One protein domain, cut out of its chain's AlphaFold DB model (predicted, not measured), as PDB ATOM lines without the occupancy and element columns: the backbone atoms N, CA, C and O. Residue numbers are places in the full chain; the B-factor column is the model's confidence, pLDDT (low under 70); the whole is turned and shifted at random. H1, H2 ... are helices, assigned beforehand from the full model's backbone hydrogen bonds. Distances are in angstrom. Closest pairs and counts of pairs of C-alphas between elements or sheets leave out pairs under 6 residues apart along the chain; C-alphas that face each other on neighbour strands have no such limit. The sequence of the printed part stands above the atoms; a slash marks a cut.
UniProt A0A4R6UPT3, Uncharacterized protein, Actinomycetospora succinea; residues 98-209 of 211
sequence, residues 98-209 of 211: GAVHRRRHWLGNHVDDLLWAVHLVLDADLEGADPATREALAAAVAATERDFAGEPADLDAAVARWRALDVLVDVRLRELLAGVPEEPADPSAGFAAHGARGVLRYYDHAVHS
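AT A GLANCE: This is residues 98 to 209 of the 211 residues of an uncharacterized protein of Actinomycetospora succinea (UniProt A0A4R6UPT3). What shape is this? H2, H3 and H4 form an up-and-down bundle, each running against the one before; H5 packs slantwise over H2 and H4 on the side away from H3, and short H1 crosses H4 beside the last residues of H5. What makes it? The printed part has 112 residues, is all helix with five named helices, H1 to H5 in order, and is compact, with a radius of gyration of the C-alphas of 14.1 A and spans of 45 by 30 by 19 A.

HOW THE PARTS SIT: What does the first helix touch? H1, residues 98 to 109, touches H4, residues 155 to 178, about perpendicular at 86 degrees, closest at the C-alphas of Arg 104 and Trp 162, 7.2 A. Which hairpins follow? H2, residues 111 to 123, and H3, residues 131 to 148, form one at 29 degrees, closest C-alphas Leu 115 and Val 141, 6.8 A; H3 and H4 form another at 27 degrees, Leu 137 and Arg 172, 5.6 A. Where is the last helix? H5, residues 187 to 208, touches H2, closest C-alphas Val 121 and Ala 192, 5.2 A, and is apart from H3. Are the backbones complete? Every O i to N i+4 pair is within hydrogen-bond range in H2, H3 and H5, against 7 of 8 in H1 and 16 of 20 in H4.

IN THESE COORDINATES: Where does H1 begin? C-alpha 98 is at (204.532, 192.455, 237.895). How long are the longer helices? H3 measures 25.7 A, H4 34.0 A with a kink of 29 degrees near residue 166, and H5 31.0 A, ending at C-alpha 208 (210.815, 197.258, 244.324).

THE WHOLE: How large is it? The two farthest C-alphas, Asp 154 and Ala 185, are 46.3 A apart. Any cut or weak place? The printed part has no cut and no long link, and residue 209 is under 70 in pLDDT.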
ATOM      1  N   GLY A  98     204.792 192.116 236.494       92.62
ATOM      2  CA  GLY A  98     204.532 192.455 237.895       92.62
ATOM      3  C   GLY A  98     205.131 193.810 238.288       92.62
ATOM      4  O   GLY A  98     204.469 194.603 238.952       92.62
ATOM      5  N   ALA A  99     206.347 194.111 237.820       92.69
ATOM      6  CA  ALA A  99     206.992 195.398 238.074       92.69
ATOM      7  C   ALA A  99     206.287 196.546 237.334       92.69
ATOM      8  O   ALA A  99     206.075 197.612 237.909       92.69
ATOM      9  N   VAL A 100     205.870 196.319 236.083       95.62
ATOM     10  CA  VAL A 100     205.103 197.306 235.298       95.62
ATOM     11  C   VAL A 100     203.766 197.615 235.975       95.62
ATOM     12  O   VAL A 100     203.423 198.780 236.141       95.62
ATOM     13  N   HIS A 101     203.050 196.589 236.441       95.25
ATOM     14  CA  HIS A 101     201.780 196.757 237.144       95.25
ATOM     15  C   HIS A 101     201.932 197.594 238.419       95.25
ATOM     16  O   HIS A 101     201.134 198.496 238.646       95.25
ATOM     17  N   ARG A 102     202.955 197.332 239.246       94.25
ATOM     18  CA  ARG A 102     203.192 198.113 240.474       94.25
ATOM     19  C   ARG A 102     203.501 199.576 240.176       94.25
ATOM     20  O   ARG A 102     202.869 200.442 240.774       94.25
ATOM     21  N   ARG A 103     204.399 199.838 239.215       95.75
ATOM     22  CA  ARG A 103     204.694 201.198 238.732       95.75
ATOM     23  C   ARG A 103     203.422 201.899 238.301       95.75
ATOM     24  O   ARG A 103     203.055 202.925 238.860       95.75
ATOM     25  N   ARG A 104     202.685 201.291 237.373       96.44
ATOM     26  CA  ARG A 104     201.455 201.874 236.849       96.44
ATOM     27  C   ARG A 104     200.398 202.110 237.929       96.44
ATOM     28  O   ARG A 104     199.728 203.141 237.889       96.44
ATOM     29  N   HIS A 105     200.238 201.177 238.865       96.00
ATOM     30  CA  HIS A 105     199.284 201.302 239.964       96.00
ATOM     31  C   HIS A 105     199.627 202.486 240.873       96.00
ATOM     32  O   HIS A 105     198.756 203.305 241.141       96.00
ATOM     33  N   TRP A 106     200.893 202.611 241.281       96.69
ATOM     34  CA  TRP A 106     201.345 203.731 242.103       96.69
ATOM     35  C   TRP A 106     201.177 205.066 241.370       96.69
ATOM     36  O   TRP A 106     200.515 205.963 241.880       96.69
ATOM     37  N   LEU A 107     201.660 205.162 240.125       97.31
ATOM     38  CA  LEU A 107     201.531 206.372 239.304       97.31
ATOM     39  C   LEU A 107     200.067 206.802 239.132       97.31
ATOM     40  O   LEU A 107     199.759 207.987 239.170       97.31
ATOM     41  N   GLY A 108     199.152 205.839 238.980       96.56
ATOM     42  CA  GLY A 108     197.721 206.106 238.832       96.56
ATOM     43  C   GLY A 108     197.066 206.780 240.035       96.56
ATOM     44  O   GLY A 108     196.050 207.440 239.850       96.56
ATOM     45  N   ASN A 109     197.642 206.627 241.226       96.25
ATOM     46  CA  ASN A 109     197.114 207.199 242.463       96.25
ATOM     47  C   ASN A 109     197.755 208.548 242.822       96.25
ATOM     48  O   ASN A 109     197.316 209.165 243.784       96.25
ATOM     49  N   HIS A 110     198.785 208.982 242.088       96.88
ATOM     50  CA  HIS A 110     199.648 210.095 242.499       96.88
ATOM     51  C   HIS A 110     199.929 211.113 241.390       96.88
ATOM     52  O   HIS A 110     200.852 211.903 241.534       96.88
ATOM     53  N   VAL A 111     199.178 211.124 240.284       96.81
ATOM     54  CA  VAL A 111     199.447 212.047 239.160       96.81
ATOM     55  C   VAL A 111     199.530 213.503 239.635       96.81
ATOM     56  O   VAL A 111     200.558 214.144 239.436       96.81
ATOM     57  N   ASP A 112     198.496 213.998 240.316       96.31
ATOM     58  CA  ASP A 112     198.440 215.395 240.763       96.31
ATOM     59  C   ASP A 112     199.487 215.697 241.848       96.31
ATOM     60  O   ASP A 112     200.175 216.716 241.782       96.31
ATOM     61  N   ASP A 113     199.668 214.778 242.805       95.06
ATOM     62  CA  ASP A 113     200.669 214.895 243.874       95.06
ATOM     63  C   ASP A 113     202.093 215.003 243.310       95.06
ATOM     64  O   ASP A 113     202.917 215.776 243.801       95.06
ATOM     65  N   LEU A 114     202.389 214.224 242.263       96.94
ATOM     66  CA  LEU A 114     203.681 214.212 241.583       96.94
ATOM     67  C   LEU A 114     203.940 215.524 240.855       96.94
ATOM     68  O   LEU A 114     205.020 216.093 241.004       96.94
ATOM     69  N   LEU A 115     202.965 216.005 240.080       97.19
ATOM     70  CA  LEU A 115     203.088 217.275 239.367       97.19
ATOM     71  C   LEU A 115     203.292 218.424 240.357       97.19
ATOM     72  O   LEU A 115     204.194 219.242 240.174       97.19
ATOM     73  N   TRP A 116     202.533 218.435 241.455       95.75
ATOM     74  CA  TRP A 116     202.703 219.414 242.523       95.75
ATOM     75  C   TRP A 116     204.099 219.354 243.160       95.75
ATOM     76  O   TRP A 116     204.758 220.386 243.295       95.75
ATOM     77  N   ALA A 117     204.589 218.161 243.509       96.31
ATOM     78  CA  ALA A 117     205.915 217.997 244.103       96.31
ATOM     79  C   ALA A 117     207.042 218.425 243.147       96.31
ATOM     80  O   ALA A 117     208.031 219.014 243.584       96.31
ATOM     81  N   VAL A 118     206.897 218.160 241.844       97.69
ATOM     82  CA  VAL A 118     207.857 218.602 240.825       97.69
ATOM     83  C   VAL A 118     207.853 220.125 240.690       97.69
ATOM     84  O   VAL A 118     208.929 220.719 240.655       97.69
ATOM     85  N   HIS A 119     206.687 220.774 240.686       98.00
ATOM     86  CA  HIS A 119     206.610 222.240 240.672       98.00
ATOM     87  C   HIS A 119     207.242 222.866 241.910       98.00
ATOM     88  O   HIS A 119     208.038 223.786 241.782       98.00
ATOM     89  N   LEU A 120     207.008 222.299 243.096       96.38
ATOM     90  CA  LEU A 120     207.644 222.757 244.335       96.38
ATOM     91  C   LEU A 120     209.183 222.766 244.232       96.38
ATOM     92  O   LEU A 120     209.846 223.680 244.715       96.38
ATOM     93  N   VAL A 121     209.756 221.752 243.581       96.38
ATOM     94  CA  VAL A 121     211.198 221.643 243.306       96.38
ATOM     95  C   VAL A 121     211.652 222.650 242.242       96.38
ATOM     96  O   VAL A 121     212.726 223.236 242.373       96.38
ATOM     97  N   LEU A 122     210.850 222.865 241.196       97.00
ATOM     98  CA  LEU A 122     211.129 223.820 240.118       97.00
ATOM     99  C   LEU A 122     210.922 225.287 240.511       97.00
ATOM    100  O   LEU A 122     211.461 226.161 239.833       97.00
ATOM    101  N   ASP A 123     210.199 225.562 241.591       96.50
ATOM    102  CA  ASP A 123     210.022 226.904 242.149       96.50
ATOM    103  C   ASP A 123     211.099 227.235 243.193       96.50
ATOM    104  O   ASP A 123     211.423 228.403 243.409       96.50
ATOM    105  N   ALA A 124     211.696 226.217 243.820       94.69
ATOM    106  CA  ALA A 124     212.744 226.388 244.819       94.69
ATOM    107  C   ALA A 124     214.106 226.740 244.198       94.69
ATOM    108  O   ALA A 124     214.496 226.197 243.157       94.69
ATOM    109  N   ASP A 125     214.871 227.599 244.873       93.00
ATOM    110  CA  ASP A 125     216.265 227.887 244.527       93.00
ATOM    111  C   ASP A 125     217.178 226.776 245.072       93.00
ATOM    112  O   ASP A 125     217.552 226.757 246.245       93.00
ATOM    113  N   LEU A 126     217.452 225.775 244.234       91.94
ATOM    114  CA  LEU A 126     218.186 224.574 244.627       91.94
ATOM    115  C   LEU A 126     219.670 224.730 244.306       91.94
ATOM    116  O   LEU A 126     220.101 224.508 243.174       91.94
ATOM    117  N   GLU A 127     220.462 225.060 245.323       90.75
ATOM    118  CA  GLU A 127     221.920 225.051 245.213       90.75
ATOM    119  C   GLU A 127     222.421 223.674 244.734       90.75
ATOM    120  O   GLU A 127     221.970 222.630 245.207       90.75
ATOM    121  N   GLY A 128     223.349 223.671 243.774       88.69
ATOM    122  CA  GLY A 128     223.923 222.445 243.205       88.69
ATOM    123  C   GLY A 128     223.065 221.759 242.135       88.69
ATOM    124  O   GLY A 128     223.539 220.823 241.492       88.69
ATOM    125  N   ALA A 129     221.841 222.235 241.883       92.31
ATOM    126  CA  ALA A 129     221.047 221.762 240.758       92.31
ATOM    127  C   ALA A 129     221.669 222.208 239.425       92.31
ATOM    128  O   ALA A 129     221.843 223.400 239.166       92.31
ATOM    129  N   ASP A 130     221.965 221.246 238.554       95.25
ATOM    130  CA  ASP A 130     222.427 221.528 237.199       95.25
ATOM    131  C   ASP A 130     221.315 222.225 236.378       95.25
ATOM    132  O   ASP A 130     220.208 221.679 236.267       95.25
ATOM    133  N   PRO A 131     221.578 223.403 235.771       95.69
ATOM    134  CA  PRO A 131     220.574 224.135 234.999       95.69
ATOM    135  C   PRO A 131     219.977 223.331 233.842       95.69
ATOM    136  O   PRO A 131     218.773 223.423 233.604       95.69
ATOM    137  N   ALA A 132     220.782 222.516 233.150       96.81
ATOM    138  CA  ALA A 132     220.296 221.708 232.033       96.81
ATOM    139  C   ALA A 132     219.347 220.599 232.517       96.81
ATOM    140  O   ALA A 132     218.305 220.351 231.910       96.81
ATOM    141  N   THR A 133     219.662 219.969 233.648       96.62
ATOM    142  CA  THR A 133     218.794 218.979 234.297       96.62
ATOM    143  C   THR A 133     217.490 219.612 234.791       96.62
ATOM    144  O   THR A 133     216.417 219.028 234.627       96.62
ATOM    145  N   ARG A 134     217.546 220.838 235.332       96.88
ATOM    146  CA  ARG A 134     216.352 221.600 235.730       96.88
ATOM    147  C   ARG A 134     215.469 221.946 234.531       96.88
ATOM    148  O   ARG A 134     214.257 221.756 234.598       96.88
ATOM    149  N   GLU A 135     216.059 222.401 233.427       97.38
ATOM    150  CA  GLU A 135     215.340 222.675 232.177       97.38
ATOM    151  C   GLU A 135     214.694 221.402 231.610       97.38
ATOM    152  O   GLU A 135     213.528 221.418 231.215       97.38
ATOM    153  N   ALA A 136     215.406 220.271 231.642       97.50
ATOM    154  CA  ALA A 136     214.867 218.984 231.217       97.50
ATOM    155  C   ALA A 136     213.678 218.531 232.084       97.50
ATOM    156  O   ALA A 136     212.693 218.023 231.542       97.50
ATOM    157  N   LEU A 137     213.736 218.738 233.407       98.06
ATOM    158  CA  LEU A 137     212.614 218.457 234.307       98.06
ATOM    159  C   LEU A 137     211.418 219.376 234.016       98.06
ATOM    160  O   LEU A 137     210.294 218.889 233.908       98.06
ATOM    161  N   ALA A 138     211.659 220.676 233.817       98.25
ATOM    162  CA  ALA A 138     210.622 221.649 233.469       98.25
ATOM    163  C   ALA A 138     209.934 221.314 232.131       98.25
ATOM    164  O   ALA A 138     208.708 221.352 232.012       98.25
ATOM    165  N   ALA A 139     210.706 220.912 231.121       98.19
ATOM    166  CA  ALA A 139     210.161 220.467 229.844       98.19
ATOM    167  C   ALA A 139     209.337 219.175 229.989       98.19
ATOM    168  O   ALA A 139     208.267 219.051 229.384       98.19
ATOM    169  N   ALA A 140     209.813 218.227 230.801       98.06
ATOM    170  CA  ALA A 140     209.136 216.958 231.038       98.06
ATOM    171  C   ALA A 140     207.813 217.132 231.804       98.06
ATOM    172  O   ALA A 140     206.815 216.517 231.419       98.06
ATOM    173  N   VAL A 141     207.766 217.987 232.836       98.31
ATOM    174  CA  VAL A 141     206.523 218.244 233.585       98.31
ATOM    175  C   VAL A 141     205.496 218.943 232.697       98.31
ATOM    176  O   VAL A 141     204.368 218.472 232.605       98.31
ATOM    177  N   ALA A 142     205.906 219.947 231.916       98.00
ATOM    178  CA  ALA A 142     205.006 220.645 230.999       98.00
ATOM    179  C   ALA A 142     204.459 219.725 229.889       98.00
ATOM    180  O   ALA A 142     203.329 219.894 229.433       98.00
ATOM    181  N   ALA A 143     205.255 218.760 229.412       96.69
ATOM    182  CA  ALA A 143     204.778 217.739 228.479       96.69
ATOM    183  C   ALA A 143     203.774 216.791 229.143       96.69
ATOM    184  O   ALA A 143     202.702 216.558 228.591       96.69
ATOM    185  N   THR A 144     204.088 216.322 230.352       97.56
ATOM    186  CA  THR A 144     203.212 215.442 231.133       97.56
ATOM    187  C   THR A 144     201.863 216.110 231.403       97.56
ATOM    188  O   THR A 144     200.824 215.511 231.158       97.56
ATOM    189  N   GLU A 145     201.845 217.377 231.816       97.75
ATOM    190  CA  GLU A 145     200.603 218.129 232.026       97.75
ATOM    191  C   GLU A 145     199.743 218.195 230.761       97.75
ATOM    192  O   GLU A 145     198.539 217.951 230.822       97.75
ATOM    193  N   ARG A 146     200.352 218.459 229.596       96.44
ATOM    194  CA  ARG A 146     199.627 218.453 228.314       96.44
ATOM    195  C   ARG A 146     199.031 217.082 227.999       96.44
ATOM    196  O   ARG A 146     197.886 217.016 227.560       96.44
ATOM    197  N   ASP A 147     199.777 216.011 228.249       96.12
ATOM    198  CA  ASP A 147     199.340 214.638 227.973       96.12
ATOM    199  C   ASP A 147     198.213 214.160 228.912       96.12
ATOM    200  O   ASP A 147     197.423 213.278 228.553       96.12
ATOM    201  N   PHE A 148     198.129 214.724 230.121       96.56
ATOM    202  CA  PHE A 148     197.092 214.410 231.109       96.56
ATOM    203  C   PHE A 148     195.899 215.378 231.095       96.56
ATOM    204  O   PHE A 148     194.844 215.028 231.619       96.56
ATOM    205  N   ALA A 149     196.011 216.542 230.448       95.19
ATOM    206  CA  ALA A 149     194.924 217.519 230.338       95.19
ATOM    207  C   ALA A 149     193.745 217.058 229.456       95.19
ATOM    208  O   ALA A 149     192.671 217.658 229.508       95.19
ATOM    209  N   GLY A 150     193.927 216.019 228.636       92.56
ATOM    210  CA  GLY A 150     192.916 215.547 227.693       92.56
ATOM    211  C   GLY A 150     192.872 214.032 227.516       92.56
ATOM    212  O   GLY A 150     193.625 213.264 228.124       92.56
ATOM    213  N   GLU A 151     191.954 213.595 226.656       94.19
ATOM    214  CA  GLU A 151     191.895 212.203 226.224       94.19
ATOM    215  C   GLU A 151     193.053 211.890 225.261       94.19
ATOM    216  O   GLU A 151     193.358 212.699 224.379       94.19
ATOM    217  N   PRO A 152     193.710 210.726 225.404       96.12
ATOM    218  CA  PRO A 152     194.763 210.329 224.483       96.12
ATOM    219  C   PRO A 152     194.178 210.063 223.088       96.12
ATOM    220  O   PRO A 152     193.120 209.451 222.960       96.12
ATOM    221  N   ALA A 153     194.895 210.483 222.043       94.88
ATOM    222  CA  ALA A 153     194.445 210.342 220.655       94.88
ATOM    223  C   ALA A 153     194.302 208.875 220.204       94.88
ATOM    224  O   ALA A 153     193.443 208.554 219.383       94.88
ATOM    225  N   ASP A 154     195.145 207.990 220.737       95.94
ATOM    226  CA  ASP A 154     195.138 206.561 220.453       95.94
ATOM    227  C   ASP A 154     195.748 205.746 221.613       95.94
ATOM    228  O   ASP A 154     196.083 206.262 222.684       95.94
ATOM    229  N   LEU A 155     195.866 204.435 221.390       93.94
ATOM    230  CA  LEU A 155     196.434 203.484 222.341       93.94
ATOM    231  C   LEU A 155     197.898 203.791 222.692       93.94
ATOM    232  O   LEU A 155     198.297 203.634 223.847       93.94
ATOM    233  N   ASP A 156     198.691 204.217 221.713       95.12
ATOM    234  CA  ASP A 156     200.118 204.449 221.900       95.12
ATOM    235  C   ASP A 156     200.338 205.736 222.702       95.12
ATOM    236  O   ASP A 156     201.116 205.728 223.655       95.12
ATOM    237  N   ALA A 157     199.570 206.794 222.423       96.50
ATOM    238  CA  ALA A 157     199.534 208.017 223.224       96.50
ATOM    239  C   ALA A 157     199.094 207.738 224.673       96.50
ATOM    240  O   ALA A 157     199.688 208.248 225.627       96.50
ATOM    241  N   ALA A 158     198.096 206.866 224.857       96.94
ATOM    242  CA  ALA A 158     197.610 206.481 226.179       96.94
ATOM    243  C   ALA A 158     198.682 205.772 227.021       96.94
ATOM    244  O   ALA A 158     198.720 205.962 228.236       96.94
ATOM    245  N   VAL A 159     199.550 204.966 226.403       97.62
ATOM    246  CA  VAL A 159     200.689 204.320 227.078       97.62
ATOM    247  C   VAL A 159     201.851 205.294 227.259       97.62
ATOM    248  O   VAL A 159     202.473 205.313 228.324       97.62
ATOM    249  N   ALA A 160     202.143 206.105 226.240       97.12
ATOM    250  CA  ALA A 160     203.256 207.045 226.232       97.12
ATOM    251  C   ALA A 160     203.180 208.022 227.407       97.12
ATOM    252  O   ALA A 160     204.184 208.189 228.096       97.12
ATOM    253  N   ARG A 161     201.997 208.566 227.722       97.44
ATOM    254  CA  ARG A 161     201.832 209.482 228.865       97.44
ATOM    255  C   ARG A 161     202.179 208.849 230.216       97.44
ATOM    256  O   ARG A 161     202.805 209.484 231.057       97.44
ATOM    257  N   TRP A 162     201.837 207.574 230.426       98.19
ATOM    258  CA  TRP A 162     202.173 206.873 231.673       98.19
ATOM    259  C   TRP A 162     203.665 206.580 231.769       98.19
ATOM    260  O   TRP A 162     204.243 206.709 232.845       98.19
ATOM    261  N   ARG A 163     204.298 206.226 230.647       97.50
ATOM    262  CA  ARG A 163     205.755 206.062 230.578       97.50
ATOM    263  C   ARG A 163     206.484 207.390 230.768       97.50
ATOM    264  O   ARG A 163     207.527 207.411 231.407       97.50
ATOM    265  N   ALA A 164     205.943 208.489 230.247       97.56
ATOM    266  CA  ALA A 164     206.498 209.822 230.446       97.56
ATOM    267  C   ALA A 164     206.450 210.226 231.924       97.56
ATOM    268  O   ALA A 164     207.461 210.677 232.453       97.56
ATOM    269  N   LEU A 165     205.329 209.973 232.612       98.00
ATOM    270  CA  LEU A 165     205.217 210.192 234.056       98.00
ATOM    271  C   LEU A 165     206.179 209.291 234.856       98.00
ATOM    272  O   LEU A 165     206.799 209.753 235.808       98.00
ATOM    273  N   ASP A 166     206.358 208.030 234.449       97.75
ATOM    274  CA  ASP A 166     207.355 207.123 235.040       97.75
ATOM    275  C   ASP A 166     208.778 207.699 234.920       97.75
ATOM    276  O   ASP A 166     209.505 207.778 235.905       97.75
ATOM    277  N   VAL A 167     209.151 208.178 233.727       97.44
ATOM    278  CA  VAL A 167     210.454 208.809 233.451       97.44
ATOM    279  C   VAL A 167     210.619 210.135 234.198       97.44
ATOM    280  O   VAL A 167     211.716 210.430 234.675       97.44
ATOM    281  N   LEU A 168     209.556 210.935 234.320       98.06
ATOM    282  CA  LEU A 168     209.567 212.187 235.079       98.06
ATOM    283  C   LEU A 168     210.022 211.938 236.523       98.06
ATOM    284  O   LEU A 168     210.873 212.664 237.034       98.06
ATOM    285  N   VAL A 169     209.493 210.888 237.152       96.75
ATOM    286  CA  VAL A 169     209.806 210.538 238.541       96.75
ATOM    287  C   VAL A 169     211.129 209.784 238.647       96.75
ATOM    288  O   VAL A 169     212.038 210.236 239.338       96.75
ATOM    289  N   ASP A 170     211.260 208.644 237.972       96.00
ATOM    290  CA  ASP A 170     212.369 207.713 238.210       96.00
ATOM    291  C   ASP A 170     213.710 208.231 237.674       96.00
ATOM    292  O   ASP A 170     214.768 207.954 238.248       96.00
ATOM    293  N   VAL A 171     213.659 209.025 236.598       97.06
ATOM    294  CA  VAL A 171     214.841 209.568 235.923       97.06
ATOM    295  C   VAL A 171     214.998 211.052 236.226       97.06
ATOM    296  O   VAL A 171     215.961 211.432 236.882       97.06
ATOM    297  N   ARG A 172     214.063 211.910 235.799       97.94
ATOM    298  CA  ARG A 172     214.292 213.370 235.798       97.94
ATOM    299  C   ARG A 172     214.366 213.975 237.191       97.94
ATOM    300  O   ARG A 172     215.278 214.749 237.473       97.94
ATOM    301  N   LEU A 173     213.439 213.608 238.070       97.38
ATOM    302  CA  LEU A 173     213.454 214.090 239.449       97.38
ATOM    303  C   LEU A 173     214.690 213.575 240.203       97.38
ATOM    304  O   LEU A 173     215.307 214.322 240.963       97.38
ATOM    305  N   ARG A 174     215.086 212.319 239.959       96.88
ATOM    306  CA  ARG A 174     216.278 211.706 240.562       96.88
ATOM    307  C   ARG A 174     217.572 212.369 240.081       96.88
ATOM    308  O   ARG A 174     218.423 212.682 240.908       96.88
ATOM    309  N   GLU A 175     217.705 212.604 238.775       96.69
ATOM    310  CA  GLU A 175     218.842 213.306 238.166       96.69
ATOM    311  C   GLU A 175     219.010 214.704 238.766       96.69
ATOM    312  O   GLU A 175     220.115 215.063 239.167       96.69
ATOM    313  N   LEU A 176     217.918 215.468 238.900       96.50
ATOM    314  CA  LEU A 176     217.977 216.806 239.488       96.50
ATOM    315  C   LEU A 176     218.462 216.760 240.940       96.50
ATOM    316  O   LEU A 176     219.359 217.510 241.321       96.50
ATOM    317  N   LEU A 177     217.887 215.868 241.750       96.56
ATOM    318  CA  LEU A 177     218.206 215.768 243.174       96.56
ATOM    319  C   LEU A 177     219.606 215.215 243.465       96.56
ATOM    320  O   LEU A 177     220.084 215.386 244.584       96.56
ATOM    321  N   ALA A 178     220.268 214.580 242.493       95.44
ATOM    322  CA  ALA A 178     221.613 214.035 242.667       95.44
ATOM    323  C   ALA A 178     222.679 215.120 242.909       95.44
ATOM    324  O   ALA A 178     223.674 214.852 243.579       95.44
ATOM    325  N   GLY A 179     222.474 216.333 242.378       91.69
ATOM    326  CA  GLY A 179     223.359 217.484 242.599       91.69
ATOM    327  C   GLY A 179     222.993 218.340 243.816       91.69
ATOM    328  O   GLY A 179     223.797 219.158 244.257       91.69
ATOM    329  N   VAL A 180     221.795 218.150 244.375       94.75
ATOM    330  CA  VAL A 180     221.271 218.971 245.474       94.75
ATOM    331  C   VAL A 180     221.769 218.421 246.817       94.75
ATOM    332  O   VAL A 180     221.650 217.215 247.051       94.75
ATOM    333  N   PRO A 181     222.266 219.260 247.746       93.50
ATOM    334  CA  PRO A 181     222.630 218.827 249.094       93.50
ATOM    335  C   PRO A 181     221.478 218.136 249.839       93.50
ATOM    336  O   PRO A 181     220.298 218.420 249.608       93.50
ATOM    337  N   GLU A 182     221.803 217.225 250.759       90.81
ATOM    338  CA  GLU A 182     220.795 216.595 251.631       90.81
ATOM    339  C   GLU A 182     220.105 217.624 252.535       90.81
ATOM    340  O   GLU A 182     218.888 217.577 252.709       90.81
ATOM    341  N   GLU A 183     220.874 218.603 253.018       91.12
ATOM    342  CA  GLU A 183     220.411 219.717 253.848       91.12
ATOM    343  C   GLU A 183     220.757 221.056 253.168       91.12
ATOM    344  O   GLU A 183     221.811 221.634 253.443       91.12
ATOM    345  N   PRO A 184     219.917 221.547 252.235       91.56
ATOM    346  CA  PRO A 184     220.066 222.880 251.661       91.56
ATOM    347  C   PRO A 184     220.037 223.969 252.741       91.56
ATOM    348  O   PRO A 184     219.274 223.876 253.702       91.56
ATOM    349  N   ALA A 185     220.841 225.022 252.565       88.62
ATOM    350  CA  ALA A 185     220.909 226.128 253.523       88.62
ATOM    351  C   ALA A 185     219.611 226.953 253.572       88.62
ATOM    352  O   ALA A 185     219.246 227.479 254.625       88.62
ATOM    353  N   ASP A 186     218.913 227.060 252.439       92.75
ATOM    354  CA  ASP A 186     217.616 227.719 252.362       92.75
ATOM    355  C   ASP A 186     216.483 226.781 252.841       92.75
ATOM    356  O   ASP A 186     216.342 225.669 252.320       92.75
ATOM    357  N   PRO A 187     215.631 227.201 253.800       92.44
ATOM    358  CA  PRO A 187     214.544 226.364 254.307       92.44
ATOM    359  C   PRO A 187     213.514 225.945 253.250       92.44
ATOM    360  O   PRO A 187     212.940 224.861 253.366       92.44
ATOM    361  N   SER A 188     213.262 226.777 252.231       92.25
ATOM    362  CA  SER A 188     212.296 226.455 251.174       92.25
ATOM    363  C   SER A 188     212.855 225.405 250.209       92.25
ATOM    364  O   SER A 188     212.176 224.419 249.911       92.25
ATOM    365  N   ALA A 189     214.133 225.528 249.843       93.94
ATOM    366  CA  ALA A 189     214.898 224.514 249.126       93.94
ATOM    367  C   ALA A 189     214.970 223.199 249.910       93.94
ATOM    368  O   ALA A 189     214.760 222.122 249.347       93.94
ATOM    369  N   GLY A 190     215.202 223.281 251.224       95.19
ATOM    370  CA  GLY A 190     215.216 222.126 252.119       95.19
ATOM    371  C   GLY A 190     213.879 221.391 252.155       95.19
ATOM    372  O   GLY A 190     213.848 220.168 252.016       95.19
ATOM    373  N   PHE A 191     212.768 222.122 252.265       96.00
ATOM    374  CA  PHE A 191     211.425 221.541 252.221       96.00
ATOM    375  C   PHE A 191     211.138 220.844 250.882       96.00
ATOM    376  O   PHE A 191     210.716 219.685 250.874       96.00
ATOM    377  N   ALA A 192     211.419 221.512 249.758       96.69
ATOM    378  CA  ALA A 192     211.180 220.973 248.420       96.69
ATOM    379  C   ALA A 192     212.014 219.711 248.143       96.69
ATOM    380  O   ALA A 192     211.472 218.672 247.751       96.69
ATOM    381  N   ALA A 193     213.323 219.763 248.414       96.19
ATOM    382  CA  ALA A 193     214.223 218.633 248.208       96.19
ATOM    383  C   ALA A 193     213.873 217.447 249.123       96.19
ATOM    384  O   ALA A 193     213.860 216.298 248.673       96.19
ATOM    385  N   HIS A 194     213.526 217.702 250.391       96.00
ATOM    386  CA  HIS A 194     213.105 216.648 251.315       96.00
ATOM    387  C   HIS A 194     211.808 215.968 250.863       96.00
ATOM    388  O   HIS A 194     211.731 214.734 250.861       96.00
ATOM    389  N   GLY A 195     210.806 216.754 250.451       95.31
ATOM    390  CA  GLY A 195     209.541 216.245 249.923       95.31
ATOM    391  C   GLY A 195     209.754 215.359 248.697       95.31
ATOM    392  O   GLY A 195     209.304 214.213 248.676       95.31
ATOM    393  N   ALA A 196     210.528 215.837 247.723       96.69
ATOM    394  CA  ALA A 196     210.835 215.094 246.506       96.69
ATOM    395  C   ALA A 196     211.647 213.810 246.759       96.69
ATOM    396  O   ALA A 196     211.330 212.759 246.202       96.69
ATOM    397  N   ARG A 197     212.632 213.829 247.668       96.88
ATOM    398  CA  ARG A 197     213.314 212.597 248.115       96.88
ATOM    399  C   ARG A 197     212.349 211.637 248.810       96.88
ATOM    400  O   ARG A 197     212.471 210.425 248.651       96.88
ATOM    401  N   GLY A 198     211.386 212.157 249.568       96.00
ATOM    402  CA  GLY A 198     210.287 211.379 250.136       96.00
ATOM    403  C   GLY A 198     209.487 210.653 249.057       96.00
ATOM    404  O   GLY A 198     209.345 209.434 249.135       96.00
ATOM    405  N   VAL A 199     209.047 211.378 248.025       96.31
ATOM    406  CA  VAL A 199     208.352 210.822 246.853       96.31
ATOM    407  C   VAL A 199     209.166 209.696 246.213       96.31
ATOM    408  O   VAL A 199     208.637 208.600 246.039       96.31
ATOM    409  N   LEU A 200     210.458 209.919 245.943       96.38
ATOM    410  CA  LEU A 200     211.338 208.895 245.364       96.38
ATOM    411  C   LEU A 200     211.455 207.653 246.255       96.38
ATOM    412  O   LEU A 200     211.364 206.537 245.755       96.38
ATOM    413  N   ARG A 201     211.580 207.813 247.580       95.94
ATOM    414  CA  ARG A 201     211.609 206.674 248.515       95.94
ATOM    415  C   ARG A 201     210.305 205.875 248.501       95.94
ATOM    416  O   ARG A 201     210.349 204.646 248.536       95.94
ATOM    417  N   TYR A 202     209.153 206.547 248.463       93.88
ATOM    418  CA  TYR A 202     207.855 205.869 248.381       93.88
ATOM    419  C   TYR A 202     207.664 205.163 247.039       93.88
ATOM    420  O   TYR A 202     207.196 204.023 247.022       93.88
ATOM    421  N   TYR A 203     208.071 205.801 245.941       95.25
ATOM    422  CA  TYR A 203     208.093 205.193 244.617       95.25
ATOM    423  C   TYR A 203     208.981 203.942 244.613       95.25
ATOM    424  O   TYR A 203     208.501 202.853 244.300       95.25
ATOM    425  N   ASP A 204     210.230 204.049 245.079       95.19
ATOM    426  CA  ASP A 204     211.176 202.931 245.160       95.19
ATOM    427  C   ASP A 204     210.604 201.775 245.992       95.19
ATOM    428  O   ASP A 204     210.655 200.620 245.562       95.19
ATOM    429  N   HIS A 205     209.989 202.076 247.141       92.94
ATOM    430  CA  HIS A 205     209.320 201.073 247.965       92.94
ATOM    431  C   HIS A 205     208.161 200.398 247.215       92.94
ATOM    432  O   HIS A 205     208.072 199.170 247.202       92.94
ATOM    433  N   ALA A 206     207.295 201.159 246.549       89.75
ATOM    434  CA  ALA A 206     206.141 200.615 245.839       89.75
ATOM    435  C   ALA A 206     206.536 199.718 244.654       89.75
ATOM    436  O   ALA A 206     205.866 198.720 244.374       89.75
ATOM    437  N   VAL A 207     207.627 200.041 243.959       89.06
ATOM    438  CA  VAL A 207     207.997 199.365 242.707       89.06
ATOM    439  C   VAL A 207     208.972 198.202 242.934       89.06
ATOM    440  O   VAL A 207     208.880 197.195 242.216       89.06
ATOM    441  N   HIS A 208     209.808 198.274 243.979       83.12
ATOM    442  CA  HIS A 208     210.815 197.258 244.324       83.12
ATOM    443  C   HIS A 208     210.438 196.324 245.479       83.12
ATOM    444  O   HIS A 208     211.145 195.338 245.685       83.12
ATOM    445  N   SER A 209     209.349 196.571 246.218       69.81
ATOM    446  CA  SER A 209     208.900 195.615 247.242       69.81
ATOM    447  C   SER A 209     208.656 194.238 246.613       69.81
ATOM    448  O   SER A 209     207.844 194.086 245.694       69.81
TER     449      SER A 209